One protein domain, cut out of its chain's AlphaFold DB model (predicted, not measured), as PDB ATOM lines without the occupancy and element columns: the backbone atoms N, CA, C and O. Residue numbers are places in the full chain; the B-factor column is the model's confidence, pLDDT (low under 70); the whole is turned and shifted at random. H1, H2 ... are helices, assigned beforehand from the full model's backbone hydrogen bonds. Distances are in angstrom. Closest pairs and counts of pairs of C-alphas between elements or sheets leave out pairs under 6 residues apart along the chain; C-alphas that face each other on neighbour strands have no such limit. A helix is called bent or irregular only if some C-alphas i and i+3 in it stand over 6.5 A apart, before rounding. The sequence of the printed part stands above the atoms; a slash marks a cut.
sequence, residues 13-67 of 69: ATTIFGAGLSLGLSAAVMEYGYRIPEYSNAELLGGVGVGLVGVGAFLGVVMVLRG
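This is residues 13 to 67 of the 69 residues of an uncharacterized protein of Halalkalicoccus paucihalophilus (UniProt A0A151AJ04). Two long helices, H1 and H2, make an open helical hairpin, a V whose arms come together near the short turn that joins them and spread toward their other ends. H2 is the longer arm, and its last part, with residues 57 to 67 standing free, sticks out beyond the rest. The printed part has 55 residues, with two named helices in the order H1, H2 and no named strand; the class is all helix. The whole is loose, with a radius of gyration of the C-alphas of 13.7 A, and only just flat, spanning 43 by 24 by 13 A.

H1 takes residues 13 to 35, from C-alpha 13 at (-105.831, -61.137, -3.339) to C-alpha 35 at (-99.835, -91.763, -12.851), 32.6 A. It has a kink of 38 degrees near residue 29 and is irregular, with C-alphas 31 and 34 at 7.5 A from each other. H2 takes residues 41 to 65, 36.0 A from first to last C-alpha, and ends with C-alpha 65 at (-82.915, -60.810, 3.415).

H1 and H2 form a helical hairpin and run opposite ways. Their lines stand at a steep tilt of 37 degrees, only just beyond shallow. They touch, H2 with residues 41 to 49 alone; the closest C-alphas are those of Gly 33 and Asn 41, 6.0 A apart. Every O i to N i+4 pair of H2 is within hydrogen-bond range, and 17 of 19 in H1.

The C-alphas of Pro 37 and Gly 67 are the two farthest apart, at 43.7 A. Without the residues that stand free, the body of 44 residues spans 35 by 20 by 12 A. The link from H1 to H2, five residues, is tight. The printed part has no cut. Its mean pLDDT is 88.6, and no printed residue is under 70.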
ATOM      1  N   ALA A  13    -106.333 -60.602  -2.077       77.75
ATOM      2  CA  ALA A  13    -105.831 -61.137  -3.339       77.75
ATOM      3  C   ALA A  13    -104.832 -62.274  -3.093       77.75
ATOM      4  O   ALA A  13    -104.938 -63.328  -3.716       77.75
ATOM      5  N   THR A  14    -103.936 -62.108  -2.118       79.81
ATOM      6  CA  THR A  14    -102.986 -63.157  -1.714       79.81
ATOM      7  C   THR A  14    -103.698 -64.396  -1.160       79.81
ATOM      8  O   THR A  14    -103.345 -65.525  -1.500       79.81
ATOM      9  N   THR A  15    -104.753 -64.202  -0.366       83.50
ATOM     10  CA  THR A  15    -105.553 -65.300   0.198       83.50
ATOM     11  C   THR A  15    -106.331 -66.048  -0.886       83.50
ATOM     12  O   THR A  15    -106.299 -67.277  -0.929       83.50
ATOM     13  N   ILE A  16    -106.994 -65.324  -1.795       86.62
ATOM     14  CA  ILE A  16    -107.727 -65.913  -2.926       86.62
ATOM     15  C   ILE A  16    -106.766 -66.652  -3.855       86.62
ATOM     16  O   ILE A  16    -107.068 -67.765  -4.280       86.62
ATOM     17  N   PHE A  17    -105.600 -66.071  -4.140       87.38
ATOM     18  CA  PHE A  17    -104.575 -66.718  -4.950       87.38
ATOM     19  C   PHE A  17    -104.076 -68.008  -4.290       87.38
ATOM     20  O   PHE A  17    -104.053 -69.053  -4.938       87.38
ATOM     21  N   GLY A  18    -103.749 -67.966  -2.995       87.38
ATOM     22  CA  GLY A  18    -103.317 -69.143  -2.241       87.38
ATOM     23  C   GLY A  18    -104.378 -70.247  -2.215       87.38
ATOM     24  O   GLY A  18    -104.067 -71.413  -2.470       87.38
ATOM     25  N   ALA A  19    -105.644 -69.885  -1.982       88.38
ATOM     26  CA  ALA A  19    -106.765 -70.820  -2.010       88.38
ATOM     27  C   ALA A  19    -106.982 -71.411  -3.414       88.38
ATOM     28  O   ALA A  19    -107.093 -72.627  -3.555       88.38
ATOM     29  N   GLY A  20    -106.981 -70.578  -4.459       91.31
ATOM     30  CA  GLY A  20    -107.141 -71.015  -5.845       91.31
ATOM     31  C   GLY A  20    -106.021 -71.947  -6.303       91.31
ATOM     32  O   GLY A  20    -106.288 -72.980  -6.913       91.31
ATOM     33  N   LEU A  21    -104.774 -71.636  -5.948       91.19
ATOM     34  CA  LEU A  21    -103.621 -72.473  -6.262       91.19
ATOM     35  C   LEU A  21    -103.674 -73.812  -5.509       91.19
ATOM     36  O   LEU A  21    -103.430 -74.859  -6.108       91.19
ATOM     37  N   SER A  22    -104.077 -73.802  -4.235       90.44
ATOM     38  CA  SER A  22    -104.272 -75.030  -3.447       90.44
ATOM     39  C   SER A  22    -105.378 -75.917  -4.033       90.44
ATOM     40  O   SER A  22    -105.211 -77.134  -4.141       90.44
ATOM     41  N   LEU A  23    -106.489 -75.316  -4.470       92.44
ATOM     42  CA  LEU A  23    -107.592 -76.018  -5.132       92.44
ATOM     43  C   LEU A  23    -107.176 -76.592  -6.489       92.44
ATOM     44  O   LEU A  23    -107.479 -77.749  -6.776       92.44
ATOM     45  N   GLY A  24    -106.449 -75.822  -7.302       94.19
ATOM     46  CA  GLY A  24    -105.960 -76.271  -8.607       94.19
ATOM     47  C   GLY A  24    -104.993 -77.447  -8.489       94.19
ATOM     48  O   GLY A  24    -105.125 -78.436  -9.208       94.19
ATOM     49  N   LEU A  25    -104.074 -77.393  -7.525       92.25
ATOM     50  CA  LEU A  25    -103.172 -78.506  -7.239       92.25
ATOM     51  C   LEU A  25    -103.917 -79.731  -6.701       92.25
ATOM     52  O   LEU A  25    -103.602 -80.853  -7.086       92.25
ATOM     53  N   SER A  26    -104.942 -79.527  -5.873       91.31
ATOM     54  CA  SER A  26    -105.784 -80.628  -5.394       91.31
ATOM     55  C   SER A  26    -106.535 -81.305  -6.541       91.31
ATOM     56  O   SER A  26    -106.572 -82.534  -6.613       91.31
ATOM     57  N   ALA A  27    -107.082 -80.521  -7.474       93.06
ATOM     58  CA  ALA A  27    -107.709 -81.035  -8.688       93.06
ATOM     59  C   ALA A  27    -106.710 -81.816  -9.553       93.06
ATOM     60  O   ALA A  27    -107.020 -82.919  -9.992       93.06
ATOM     61  N   ALA A  28    -105.486 -81.305  -9.715       90.88
ATOM     62  CA  ALA A  28    -104.434 -81.994 -10.455       90.88
ATOM     63  C   ALA A  28    -104.043 -83.335  -9.814       90.88
ATOM     64  O   ALA A  28    -103.835 -84.309 -10.530       90.88
ATOM     65  N   VAL A  29    -103.978 -83.426  -8.481       91.25
ATOM     66  CA  VAL A  29    -103.718 -84.706  -7.799       91.25
ATOM     67  C   VAL A  29    -104.878 -85.680  -7.997       91.25
ATOM     68  O   VAL A  29    -104.640 -86.857  -8.255       91.25
ATOM     69  N   MET A  30    -106.127 -85.215  -7.938       90.25
ATOM     70  CA  MET A  30    -107.281 -86.079  -8.215       90.25
ATOM     71  C   MET A  30    -107.312 -86.562  -9.669       90.25
ATOM     72  O   MET A  30    -107.665 -87.713  -9.919       90.25
ATOM     73  N   GLU A  31    -106.928 -85.709 -10.619       91.94
ATOM     74  CA  GLU A  31    -106.944 -86.035 -12.044       91.94
ATOM     75  C   GLU A  31    -105.740 -86.882 -12.467       91.94
ATOM     76  O   GLU A  31    -105.916 -87.811 -13.241       91.94
ATOM     77  N   TYR A  32    -104.535 -86.610 -11.961       90.31
ATOM     78  CA  TYR A  32    -103.287 -87.229 -12.431       90.31
ATOM     79  C   TYR A  32    -102.604 -88.141 -11.409       90.31
ATOM     80  O   TYR A  32    -101.621 -88.792 -11.762       90.31
ATOM     81  N   GLY A  33    -103.108 -88.240 -10.175       83.00
ATOM     82  CA  GLY A  33    -102.505 -89.047  -9.107       83.00
ATOM     83  C   GLY A  33    -102.334 -90.519  -9.479       83.00
ATOM     84  O   GLY A  33    -101.335 -91.132  -9.119       83.00
ATOM     85  N   TYR A  34    -103.214 -91.056 -10.333       86.62
ATOM     86  CA  TYR A  34    -103.098 -92.422 -10.859       86.62
ATOM     87  C   TYR A  34    -101.795 -92.684 -11.639       86.62
ATOM     88  O   TYR A  34    -101.420 -93.840 -11.825       86.62
ATOM     89  N   ARG A  35    -101.113 -91.638 -12.130       88.12
ATOM     90  CA  ARG A  35     -99.835 -91.763 -12.851       88.12
ATOM     91  C   ARG A  35     -98.649 -92.010 -11.925       88.12
ATOM     92  O   ARG A  35     -97.596 -92.399 -12.419       88.12
ATOM     93  N   ILE A  36     -98.810 -91.783 -10.622       88.00
ATOM     94  CA  ILE A  36     -97.782 -92.008  -9.607       88.00
ATOM     95  C   ILE A  36     -98.292 -93.109  -8.662       88.00
ATOM     96  O   ILE A  36     -98.735 -92.818  -7.555       88.00
ATOM     97  N   PRO A  37     -98.274 -94.386  -9.093       79.44
ATOM     98  CA  PRO A  37     -98.914 -95.485  -8.363       79.44
ATOM     99  C   PRO A  37     -98.242 -95.816  -7.022       79.44
ATOM    100  O   PRO A  37     -98.810 -96.543  -6.214       79.44
ATOM    101  N   GLU A  38     -97.035 -95.303  -6.792       87.69
ATOM    102  CA  GLU A  38     -96.251 -95.502  -5.569       87.69
ATOM    103  C   GLU A  38     -96.801 -94.719  -4.371       87.69
ATOM    104  O   GLU A  38     -96.517 -95.087  -3.235       87.69
ATOM    105  N   TYR A  39     -97.582 -93.662  -4.616       84.06
ATOM    106  CA  TYR A  39     -98.116 -92.785  -3.578       84.06
ATOM    107  C   TYR A  39     -99.640 -92.749  -3.632       84.06
ATOM    108  O   TYR A  39    -100.256 -92.631  -4.692       84.06
ATOM    109  N   SER A  40    -100.269 -92.793  -2.463       90.00
ATOM    110  CA  SER A  40    -101.700 -92.541  -2.340       90.00
ATOM    111  C   SER A  40    -102.027 -91.071  -2.628       90.00
ATOM    112  O   SER A  40    -101.218 -90.170  -2.396       90.00
ATOM    113  N   ASN A  41    -103.264 -90.791  -3.055       86.06
ATOM    114  CA  ASN A  41    -103.728 -89.410  -3.242       86.06
ATOM    115  C   ASN A  41    -103.556 -88.560  -1.971       86.06
ATOM    116  O   ASN A  41    -103.276 -87.367  -2.065       86.06
ATOM    117  N   ALA A  42    -103.695 -89.164  -0.787       88.12
ATOM    118  CA  ALA A  42    -103.487 -88.483   0.488       88.12
ATOM    119  C   ALA A  42    -102.019 -88.074   0.691       88.12
ATOM    120  O   ALA A  42    -101.750 -86.950   1.107       88.12
ATOM    121  N   GLU A  43    -101.070 -88.950   0.354       89.56
ATOM    122  CA  GLU A  43     -99.635 -88.652   0.427       89.56
ATOM    123  C   GLU A  43     -99.223 -87.604  -0.607       89.56
ATOM    124  O   GLU A  43     -98.459 -86.698  -0.282       89.56
ATOM    125  N   LEU A  44     -99.778 -87.667  -1.822       89.38
ATOM    126  CA  LEU A  44     -99.543 -86.662  -2.860       89.38
ATOM    127  C   LEU A  44    -100.064 -85.282  -2.438       89.38
ATOM    128  O   LEU A  44     -99.336 -84.294  -2.534       89.38
ATOM    129  N   LEU A  45    -101.291 -85.203  -1.910       90.88
ATOM    130  CA  LEU A  45    -101.850 -83.955  -1.378       90.88
ATOM    131  C   LEU A  45    -101.036 -83.429  -0.189       90.88
ATOM    132  O   LEU A  45    -100.744 -82.235  -0.122       90.88
ATOM    133  N   GLY A  46    -100.636 -84.317   0.726       89.38
ATOM    134  CA  GLY A  46     -99.794 -83.969   1.868       89.38
ATOM    135  C   GLY A  46     -98.435 -83.415   1.438       89.38
ATOM    136  O   GLY A  46     -98.018 -82.361   1.918       89.38
ATOM    137  N   GLY A  47     -97.775 -84.072   0.481       90.94
ATOM    138  CA  GLY A  47     -96.489 -83.641  -0.068       90.94
ATOM    139  C   GLY A  47     -96.574 -82.287  -0.770       90.94
ATOM    140  O   GLY A  47     -95.737 -81.415  -0.535       90.94
ATOM    141  N   VAL A  48     -97.623 -82.068  -1.566       89.38
ATOM    142  CA  VAL A  48     -97.881 -80.775  -2.212       89.38
ATOM    143  C   VAL A  48     -98.128 -79.673  -1.178       89.38
ATOM    144  O   VAL A  48     -97.565 -78.586  -1.306       89.38
ATOM    145  N   GLY A  49     -98.914 -79.949  -0.133       87.38
ATOM    146  CA  GLY A  49     -99.183 -78.995   0.945       87.38
ATOM    147  C   GLY A  49     -97.917 -78.590   1.706       87.38
ATOM    148  O   GLY A  49     -97.654 -77.399   1.883       87.38
ATOM    149  N   VAL A  50     -97.088 -79.566   2.090       91.88
ATOM    150  CA  VAL A  50     -95.787 -79.310   2.733       91.88
ATOM    151  C   VAL A  50     -94.860 -78.531   1.799       91.88
ATOM    152  O   VAL A  50     -94.209 -77.579   2.234       91.88
ATOM    153  N   GLY A  51     -94.838 -78.880   0.510       91.88
ATOM    154  CA  GLY A  51     -94.071 -78.163  -0.505       91.88
ATOM    155  C   GLY A  51     -94.473 -76.691  -0.607       91.88
ATOM    156  O   GLY A  51     -93.612 -75.815  -0.597       91.88
ATOM    157  N   LEU A  52     -95.774 -76.406  -0.622       90.06
ATOM    158  CA  LEU A  52     -96.316 -75.046  -0.649       90.06
ATOM    159  C   LEU A  52     -95.908 -74.218   0.569       90.06
ATOM    160  O   LEU A  52     -95.474 -73.075   0.419       90.06
ATOM    161  N   VAL A  53     -95.998 -74.807   1.764       89.69
ATOM    162  CA  VAL A  53     -95.542 -74.163   3.002       89.69
ATOM    163  C   VAL A  53     -94.040 -73.888   2.942       89.69
ATOM    164  O   VAL A  53     -93.608 -72.785   3.271       89.69
ATOM    165  N   GLY A  54     -93.247 -74.852   2.467       93.88
ATOM    166  CA  GLY A  54     -91.802 -74.699   2.300       93.88
ATOM    167  C   GLY A  54     -91.429 -73.574   1.332       93.88
ATOM    168  O   GLY A  54     -90.595 -72.733   1.663       93.88
ATOM    169  N   VAL A  55     -92.080 -73.509   0.167       91.25
ATOM    170  CA  VAL A  55     -91.859 -72.450  -0.832       91.25
ATOM    171  C   VAL A  55     -92.266 -71.084  -0.283       91.25
ATOM    172  O   VAL A  55     -91.510 -70.124  -0.430       91.25
ATOM    173  N   GLY A  56     -93.423 -70.991   0.380       86.88
ATOM    174  CA  GLY A  56     -93.890 -69.751   1.003       86.88
ATOM    175  C   GLY A  56     -92.939 -69.253   2.094       86.88
ATOM    176  O   GLY A  56     -92.554 -68.083   2.093       86.88
ATOM    177  N   ALA A  57     -92.489 -70.150   2.975       90.12
ATOM    178  CA  ALA A  57     -91.518 -69.829   4.017       90.12
ATOM    179  C   ALA A  57     -90.177 -69.371   3.424       90.12
ATOM    180  O   ALA A  57     -89.629 -68.353   3.848       90.12
ATOM    181  N   PHE A  58     -89.673 -70.078   2.410       93.56
ATOM    182  CA  PHE A  58     -88.434 -69.715   1.723       93.56
ATOM    183  C   PHE A  58     -88.526 -68.332   1.067       93.56
ATOM    184  O   PHE A  58     -87.635 -67.504   1.254       93.56
ATOM    185  N   LEU A  59     -89.621 -68.043   0.356       88.12
ATOM    186  CA  LEU A  59     -89.864 -66.721  -0.224       88.12
ATOM    187  C   LEU A  59     -89.907 -65.626   0.845       88.12
ATOM    188  O   LEU A  59     -89.295 -64.577   0.651       88.12
ATOM    189  N   GLY A  60     -90.561 -65.882   1.982       84.81
ATOM    190  CA  GLY A  60     -90.576 -64.963   3.121       84.81
ATOM    191  C   GLY A  60     -89.169 -64.654   3.637       84.81
ATOM    192  O   GLY A  60     -88.814 -63.488   3.800       84.81
ATOM    193  N   VAL A  61     -88.327 -65.678   3.807       89.38
ATOM    194  CA  VAL A  61     -86.920 -65.500   4.208       89.38
ATOM    195  C   VAL A  61     -86.148 -64.673   3.175       89.38
ATOM    196  O   VAL A  61     -85.431 -63.743   3.543       89.38
ATOM    197  N   VAL A  62     -86.309 -64.964   1.882       90.88
ATOM    198  CA  VAL A  62     -85.633 -64.227   0.801       90.88
ATOM    199  C   VAL A  62     -86.055 -62.755   0.767       90.88
ATOM    200  O   VAL A  62     -85.197 -61.888   0.588       90.88
ATOM    201  N   MET A  63     -87.344 -62.459   0.956       85.69
ATOM    202  CA  MET A  63     -87.868 -61.087   1.018       85.69
ATOM    203  C   MET A  63     -87.219 -60.307   2.167       85.69
ATOM    204  O   MET A  63     -86.638 -59.243   1.937       85.69
ATOM    205  N   VAL A  64     -87.201 -60.903   3.367       88.25
ATOM    206  CA  VAL A  64     -86.565 -60.323   4.560       88.25
ATOM    207  C   VAL A  64     -85.082 -60.036   4.313       88.25
ATOM    208  O   VAL A  64     -84.613 -58.936   4.604       88.25
ATOM    209  N   LEU A  65     -84.342 -60.982   3.721       89.62
ATOM    210  CA  LEU A  65     -82.915 -60.810   3.415       89.62
ATOM    211  C   LEU A  65     -82.646 -59.712   2.377       89.62
ATOM    212  O   LEU A  65     -81.611 -59.050   2.441       89.62
ATOM    213  N   ARG A  66     -83.559 -59.499   1.424       90.88
ATOM    214  CA  ARG A  66     -83.443 -58.432   0.415       90.88
ATOM    215  C   ARG A  66     -83.857 -57.053   0.932       90.88
ATOM    216  O   ARG A  66     -83.765 -56.086   0.182       90.88
ATOM    217  N   GLY A  67     -84.305 -56.947   2.186       77.62
ATOM    218  CA  GLY A  67     -84.788 -55.692   2.768       77.62
ATOM    219  C   GLY A  67     -86.102 -55.196   2.155       77.62
ATOM    220  O   GLY A  67     -86.503 -54.064   2.425       77.62
TER     221      GLY A  67